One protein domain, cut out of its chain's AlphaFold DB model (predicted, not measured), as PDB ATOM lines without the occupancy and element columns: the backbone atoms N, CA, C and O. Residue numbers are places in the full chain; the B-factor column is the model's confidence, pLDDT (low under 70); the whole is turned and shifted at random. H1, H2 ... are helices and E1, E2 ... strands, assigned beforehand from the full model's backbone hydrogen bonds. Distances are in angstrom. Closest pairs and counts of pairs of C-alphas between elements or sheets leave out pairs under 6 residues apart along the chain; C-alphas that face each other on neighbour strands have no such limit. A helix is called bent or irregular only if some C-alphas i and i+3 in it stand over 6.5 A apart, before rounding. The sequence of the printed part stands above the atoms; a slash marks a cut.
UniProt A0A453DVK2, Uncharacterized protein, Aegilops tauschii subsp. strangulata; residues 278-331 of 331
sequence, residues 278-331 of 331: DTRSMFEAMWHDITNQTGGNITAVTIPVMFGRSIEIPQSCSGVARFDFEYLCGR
ATOM      1  N   ASP A 278     114.997 124.858  72.400       75.00
ATOM      2  CA  ASP A 278     115.464 123.509  72.065       75.00
ATOM      3  C   ASP A 278     115.467 122.583  73.288       75.00
ATOM      4  O   ASP A 278     114.888 121.500  73.254       75.00
ATOM      5  N   THR A 279     116.039 123.030  74.410       73.88
ATOM      6  CA  THR A 279     116.043 122.282  75.679       73.88
ATOM      7  C   THR A 279     114.633 122.084  76.222       73.88
ATOM      8  O   THR A 279     114.321 121.001  76.715       73.88
ATOM      9  N   ARG A 280     113.743 123.076  76.056       74.69
ATOM     10  CA  ARG A 280     112.318 122.921  76.380       74.69
ATOM     11  C   ARG A 280     111.666 121.847  75.513       74.69
ATOM     12  O   ARG A 280     110.953 121.005  76.040       74.69
ATOM     13  N   SER A 281     111.952 121.830  74.213       78.56
ATOM     14  CA  SER A 281     111.426 120.815  73.291       78.56
ATOM     15  C   SER A 281     111.929 119.409  73.635       78.56
ATOM     16  O   SER A 281     111.156 118.456  73.601       78.56
ATOM     17  N   MET A 282     113.198 119.275  74.032       74.50
ATOM     18  CA  MET A 282     113.762 118.005  74.504       74.50
ATOM     19  C   MET A 282     113.106 117.522  75.803       74.50
ATOM     20  O   MET A 282     112.832 116.330  75.942       74.50
ATOM     21  N   PHE A 283     112.827 118.432  76.740       77.50
ATOM     22  CA  PHE A 283     112.113 118.109  77.976       77.50
ATOM     23  C   PHE A 283     110.668 117.665  77.702       77.50
ATOM     24  O   PHE A 283     110.223 116.656  78.247       77.50
ATOM     25  N   GLU A 284     109.946 118.364  76.818       81.31
ATOM     26  CA  GLU A 284     108.592 117.966  76.404       81.31
ATOM     27  C   GLU A 284     108.588 116.597  75.712       81.31
ATOM     28  O   GLU A 284     107.731 115.763  76.000       81.31
ATOM     29  N   ALA A 285     109.565 116.328  74.840       80.62
ATOM     30  CA  ALA A 285     109.699 115.031  74.182       80.62
ATOM     31  C   ALA A 285     109.910 113.896  75.196       80.62
ATOM     32  O   ALA A 285     109.278 112.849  75.082       80.62
ATOM     33  N   MET A 286     110.736 114.121  76.222       78.69
ATOM     34  CA  MET A 286     110.955 113.158  77.301       78.69
ATOM     35  C   MET A 286     109.699 112.957  78.159       78.69
ATOM     36  O   MET A 286     109.355 111.824  78.483       78.69
ATOM     37  N   TRP A 287     108.979 114.033  78.494       81.75
ATOM     38  CA  TRP A 287     107.698 113.936  79.201       81.75
ATOM     39  C   TRP A 287     106.686 113.101  78.408       81.75
ATOM     40  O   TRP A 287     106.034 112.215  78.964       81.75
ATOM     41  N   HIS A 288     106.585 113.333  77.099       81.31
ATOM     42  CA  HIS A 288     105.733 112.540  76.218       81.31
ATOM     43  C   HIS A 288     106.172 111.077  76.133       81.31
ATOM     44  O   HIS A 288     105.323 110.197  76.207       81.31
ATOM     45  N   ASP A 289     107.468 110.796  76.030       80.31
ATOM     46  CA  ASP A 289     107.977 109.423  75.990       80.31
ATOM     47  C   ASP A 289     107.657 108.661  77.289       80.31
ATOM     48  O   ASP A 289     107.059 107.588  77.252       80.31
ATOM     49  N   ILE A 290     107.920 109.266  78.452       79.06
ATOM     50  CA  ILE A 290     107.635 108.669  79.766       79.06
ATOM     51  C   ILE A 290     106.128 108.433  79.962       79.06
ATOM     52  O   ILE A 290     105.707 107.378  80.448       79.06
ATOM     53  N   THR A 291     105.290 109.399  79.578       80.88
ATOM     54  CA  THR A 291     103.828 109.273  79.710       80.88
ATOM     55  C   THR A 291     103.237 108.262  78.724       80.88
ATOM     56  O   THR A 291     102.323 107.524  79.089       80.88
ATOM     57  N   ASN A 292     103.799 108.145  77.518       77.94
ATOM     58  CA  ASN A 292     103.398 107.138  76.534       77.94
ATOM     59  C   ASN A 292     103.813 105.722  76.955       77.94
ATOM     60  O   ASN A 292     103.019 104.792  76.832       77.94
ATOM     61  N   GLN A 293     105.027 105.550  77.488       73.75
ATOM     62  CA  GLN A 293     105.518 104.254  77.973       73.75
ATOM     63  C   GLN A 293     104.714 103.735  79.169       73.75
ATOM     64  O   GLN A 293     104.521 102.530  79.317       73.75
ATOM     65  N   THR A 294     104.221 104.638  80.016       70.00
ATOM     66  CA  THR A 294     103.411 104.285  81.190       70.00
ATOM     67  C   THR A 294     101.923 104.090  80.872       70.00
ATOM     68  O   THR A 294     101.181 103.611  81.731       70.00
ATOM     69  N   GLY A 295     101.483 104.420  79.649       68.12
ATOM     70  CA  GLY A 295     100.142 104.132  79.123       68.12
ATOM     71  C   GLY A 295      98.977 104.790  79.874       68.12
ATOM     72  O   GLY A 295      97.828 104.389  79.688       68.12
ATOM     73  N   GLY A 296      99.254 105.756  80.755       70.62
ATOM     74  CA  GLY A 296      98.251 106.430  81.578       70.62
ATOM     75  C   GLY A 296      97.763 107.748  80.973       70.62
ATOM     76  O   GLY A 296      98.429 108.369  80.147       70.62
ATOM     77  N   ASN A 297      96.597 108.213  81.427       77.62
ATOM     78  CA  ASN A 297      96.112 109.552  81.098       77.62
ATOM     79  C   ASN A 297      96.749 110.590  82.028       77.62
ATOM     80  O   ASN A 297      96.788 110.401  83.246       77.62
ATOM     81  N   ILE A 298      97.183 111.715  81.456       82.31
ATOM     82  CA  ILE A 298      97.672 112.856  82.234       82.31
ATOM     83  C   ILE A 298      96.489 113.456  82.999       82.31
ATOM     84  O   ILE A 298      95.525 113.934  82.403       82.31
ATOM     85  N   THR A 299      96.565 113.424  84.325       84.50
ATOM     86  CA  THR A 299      95.524 113.905  85.237       84.50
ATOM     87  C   THR A 299      96.123 114.781  86.328       84.50
ATOM     88  O   THR A 299      97.285 114.618  86.706       84.50
ATOM     89  N   ALA A 300      95.325 115.715  86.840       84.31
ATOM     90  CA  ALA A 300      95.677 116.459  88.039       84.31
ATOM     91  C   ALA A 300      95.295 115.634  89.276       84.31
ATOM     92  O   ALA A 300      94.168 115.142  89.366       84.31
ATOM     93  N   VAL A 301      96.220 115.471  90.221       84.44
ATOM     94  CA  VAL A 301      96.020 114.647  91.424       84.44
ATOM     95  C   VAL A 301      96.444 115.426  92.656       84.44
ATOM     96  O   VAL A 301      97.493 116.053  92.665       84.44
ATOM     97  N   THR A 302      95.647 115.366  93.721       84.81
ATOM     98  CA  THR A 302      96.030 115.929  95.020       84.81
ATOM     99  C   THR A 302      96.569 114.823  95.916       84.81
ATOM    100  O   THR A 302      95.855 113.865  96.206       84.81
ATOM    101  N   ILE A 303      97.822 114.949  96.355       81.25
ATOM    102  CA  ILE A 303      98.484 113.971  97.221       81.25
ATOM    103  C   ILE A 303      98.566 114.522  98.652       81.25
ATOM    104  O   ILE A 303      99.087 115.624  98.852       81.25
ATOM    105  N   PRO A 304      98.080 113.784  99.669       80.88
ATOM    106  CA  PRO A 304      98.303 114.142 101.063       80.88
ATOM    107  C   PRO A 304      99.777 113.926 101.431       80.88
ATOM    108  O   PRO A 304     100.358 112.882 101.140       80.88
ATOM    109  N   VAL A 305     100.381 114.904 102.099       75.81
ATOM    110  CA  VAL A 305     101.761 114.844 102.594       75.81
ATOM    111  C   VAL A 305     101.794 114.947 104.120       75.81
ATOM    112  O   VAL A 305     100.776 115.176 104.778       75.81
ATOM    113  N   MET A 306     102.975 114.748 104.711       61.47
ATOM    114  CA  MET A 306     103.155 114.813 106.163       61.47
ATOM    115  C   MET A 306     102.648 116.140 106.755       61.47
ATOM    116  O   MET A 306     102.705 117.194 106.116       61.47
ATOM    117  N   PHE A 307     102.192 116.075 108.010       68.88
ATOM    118  CA  PHE A 307     101.645 117.205 108.777       68.88
ATOM    119  C   PHE A 307     100.299 117.755 108.268       68.88
ATOM    120  O   PHE A 307      99.987 118.921 108.486       68.88
ATOM    121  N   GLY A 308      99.485 116.922 107.606       72.19
ATOM    122  CA  GLY A 308      98.111 117.276 107.219       72.19
ATOM    123  C   GLY A 308      98.007 118.246 106.039       72.19
ATOM    124  O   GLY A 308      96.940 118.801 105.796       72.19
ATOM    125  N   ARG A 309      99.106 118.456 105.305       70.31
ATOM    126  CA  ARG A 309      99.124 119.268 104.084       70.31
ATOM    127  C   ARG A 309      98.744 118.416 102.873       70.31
ATOM    128  O   ARG A 309      98.943 117.203 102.867       70.31
ATOM    129  N   SER A 310      98.236 119.054 101.828       78.19
ATOM    130  CA  SER A 310      97.935 118.417 100.544       78.19
ATOM    131  C   SER A 310      98.613 119.182  99.414       78.19
ATOM    132  O   SER A 310      98.505 120.406  99.356       78.19
ATOM    133  N   ILE A 311      99.294 118.468  98.519       81.12
ATOM    134  CA  ILE A 311      99.940 119.039  97.336       81.12
ATOM    135  C   ILE A 311      99.105 118.679  96.112       81.12
ATOM    136  O   ILE A 311      98.879 117.505  95.829       81.12
ATOM    137  N   GLU A 312      98.656 119.692  95.384       83.25
ATOM    138  CA  GLU A 312      98.049 119.536  94.064       83.25
ATOM    139  C   GLU A 312      99.150 119.337  93.020       83.25
ATOM    140  O   GLU A 312     100.067 120.138  92.899       83.25
ATOM    141  N   ILE A 313      99.067 118.262  92.252       84.06
ATOM    142  CA  ILE A 313      99.977 117.965  91.153       84.06
ATOM    143  C   ILE A 313      99.207 118.230  89.861       84.06
ATOM    144  O   ILE A 313      98.277 117.478  89.563       84.06
ATOM    145  N   PRO A 314      99.551 119.276  89.091       81.62
ATOM    146  CA  PRO A 314      98.772 119.685  87.923       81.62
ATOM    147  C   PRO A 314      98.853 118.673  86.776       81.62
ATOM    148  O   PRO A 314      97.898 118.514  86.020       81.62
ATOM    149  N   GLN A 315      99.985 117.979  86.645       84.75
ATOM    150  CA  GLN A 315     100.203 116.969  85.618       84.75
ATOM    151  C   GLN A 315     100.829 115.728  86.247       84.75
ATOM    152  O   GLN A 315     101.975 115.745  86.688       84.75
ATOM    153  N   SER A 316     100.074 114.636  86.283       85.19
ATOM    154  CA  SER A 316     100.543 113.339  86.756       85.19
ATOM    155  C   SER A 316     100.049 112.218  85.852       85.19
ATOM    156  O   SER A 316      98.958 112.292  85.294       85.19
ATOM    157  N   CYS A 317     100.861 111.184  85.684       84.12
ATOM    158  CA  CYS A 317     100.526 110.004  84.904       84.12
ATOM    159  C   CYS A 317     101.229 108.792  85.518       84.12
ATOM    160  O   CYS A 317     102.452 108.788  85.618       84.12
ATOM    161  N   SER A 318     100.462 107.784  85.952       76.75
ATOM    162  CA  SER A 318     100.968 106.457  86.351       76.75
ATOM    163  C   SER A 318     102.236 106.468  87.232       76.75
ATOM    164  O   SER A 318     103.179 105.721  86.990       76.75
ATOM    165  N   GLY A 319     102.268 107.320  88.265       73.19
ATOM    166  CA  GLY A 319     103.392 107.421  89.212       73.19
ATOM    167  C   GLY A 319     104.472 108.447  88.849       73.19
ATOM    168  O   GLY A 319     105.398 108.652  89.629       73.19
ATOM    169  N   VAL A 320     104.336 109.134  87.716       78.44
ATOM    170  CA  VAL A 320     105.191 110.252  87.300       78.44
ATOM    171  C   VAL A 320     104.425 111.560  87.488       78.44
ATOM    172  O   VAL A 320     103.250 111.656  87.139       78.44
ATOM    173  N   ALA A 321     105.082 112.574  88.045       83.12
ATOM    174  CA  ALA A 321     104.509 113.889  88.308       83.12
ATOM    175  C   ALA A 321     105.372 114.987  87.681       83.12
ATOM    176  O   ALA A 321     106.598 114.887  87.669       83.12
ATOM    177  N   ARG A 322     104.722 116.048  87.201       81.56
ATOM    178  CA  ARG A 322     105.357 117.256  86.679       81.56
ATOM    179  C   ARG A 322     104.814 118.480  87.406       81.56
ATOM    180  O   ARG A 322     103.605 118.656  87.545       81.56
ATOM    181  N   PHE A 323     105.736 119.312  87.871       81.69
ATOM    182  CA  PHE A 323     105.470 120.514  88.649       81.69
ATOM    183  C   PHE A 323     106.560 121.552  88.394       81.69
ATOM    184  O   PHE A 323     107.709 121.203  88.120       81.69
ATOM    185  N   ASP A 324     106.193 122.822  88.518       73.62
ATOM    186  CA  ASP A 324     107.155 123.917  88.518       73.62
ATOM    187  C   ASP A 324     107.780 124.071  89.909       73.62
ATOM    188  O   ASP A 324     107.116 123.908  90.936       73.62
ATOM    189  N   PHE A 325     109.069 124.404  89.953       66.56
ATOM    190  CA  PHE A 325     109.804 124.561  91.211       66.56
ATOM    191  C   PHE A 325     109.204 125.662  92.104       66.56
ATOM    192  O   PHE A 325     109.029 125.455  93.304       66.56
ATOM    193  N   GLU A 326     108.808 126.799  91.517       67.94
ATOM    194  CA  GLU A 326     108.122 127.882  92.242       67.94
ATOM    195  C   GLU A 326     106.815 127.410  92.887       67.94
ATOM    196  O   GLU A 326     106.489 127.812  94.002       67.94
ATOM    197  N   TYR A 327     106.092 126.508  92.221       70.25
ATOM    198  CA  TYR A 327     104.845 125.959  92.735       70.25
ATOM    199  C   TYR A 327     105.075 125.037  93.943       70.25
ATOM    200  O   TYR A 327     104.292 125.058  94.893       70.25
ATOM    201  N   LEU A 328     106.158 124.250  93.935       67.38
ATOM    202  CA  LEU A 328     106.471 123.310  95.015       67.38
ATOM    203  C   LEU A 328     107.041 124.005  96.266       67.38
ATOM    204  O   LEU A 328     106.779 123.566  97.383       67.38
ATOM    205  N   CYS A 329     107.821 125.076  96.085       62.03
ATOM    206  CA  CYS A 329     108.473 125.806  97.178       62.03
ATOM    207  C   CYS A 329     107.686 127.030  97.680       62.03
ATOM    208  O   CYS A 329     108.016 127.563  98.738       62.03
ATOM    209  N   GLY A 330     106.673 127.490  96.940       58.66
ATOM    210  CA  GLY A 330     105.872 128.674  97.267       58.66
ATOM    211  C   GLY A 330     104.632 128.430  98.142       58.66
ATOM    212  O   GLY A 330     103.850 129.364  98.317       58.66
ATOM    213  N   ARG A 331     104.416 127.209  98.658       53.09
ATOM    214  CA  ARG A 331     103.245 126.819  99.469       53.09
ATOM    215  C   ARG A 331     103.602 126.269 100.849       53.09
ATOM    216  O   ARG A 331     104.547 125.455 100.957       53.09
TER     217      ARG A 331
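AT A GLANCE: This is residues 278 to 331 of the 331 residues of an uncharacterized protein of Aegilops tauschii subsp. strangulata (UniProt A0A453DVK2). A strongly twisted sheet of three strands, drawn out as the long hairpin of E1 and E2 with short E3 folded back on the bent end of E2, has helix H1 at that same end, grazing it with residues 287 to 292, while residues 278 to 286 of H1 stick out free. Short H2 lies near E2. The 54 printed residues hold two named helices and three named strands, in the order H1 E1 E2 E3 H2; the sheet's order is E1 - E2 - E3, all antiparallel, and the class is mixed. The whole is loose, with a radius of gyration of the C-alphas of 12.7 A, and only just flat, spanning 37 by 25 by 13 A.

IN THESE COORDINATES: Find C-alpha 299 at (95.524, 113.905, 85.237); from there E1 runs 16.1 A to residue 304. E2, residues 310 to 317, spans 17.9 A and bends by 79 degrees at residue 314. E3 is residues 320 to 322. H1 begins at C-alpha 278, (115.464, 123.509, 72.065), and runs 22.5 A to residue 293. H2, residues 325 to 329, ends at (108.473, 125.806, 97.178).

HOW THE PARTS SIT: Look first at E1 and E2, an antiparallel hairpin at 147 degrees, where N 313 and O 301 are 2.7 A apart, within hydrogen-bond range. E2 and E3 form the next hairpin, with N 322 and O 315 at 2.8 A; the three strands make a meander, each the antiparallel neighbour of the one before. H1 only grazes the sheet; its closest C-alphas to E2 are Thr 291 and Cys 317, 6.2 A. H2 only grazes it too, with residues 327 to 328. H1 and H2 are apart. In both helices every O i to N i+4 pair is within hydrogen-bond range.

THE WHOLE: The C-alphas of Asp 278 and Phe 307, the two farthest apart, are 39.7 A apart. The printed part has no cut, and its four links are tight. Look for pLDDT under 70 at residues 295, 306 to 307, 325 to 326 and 328 to 331.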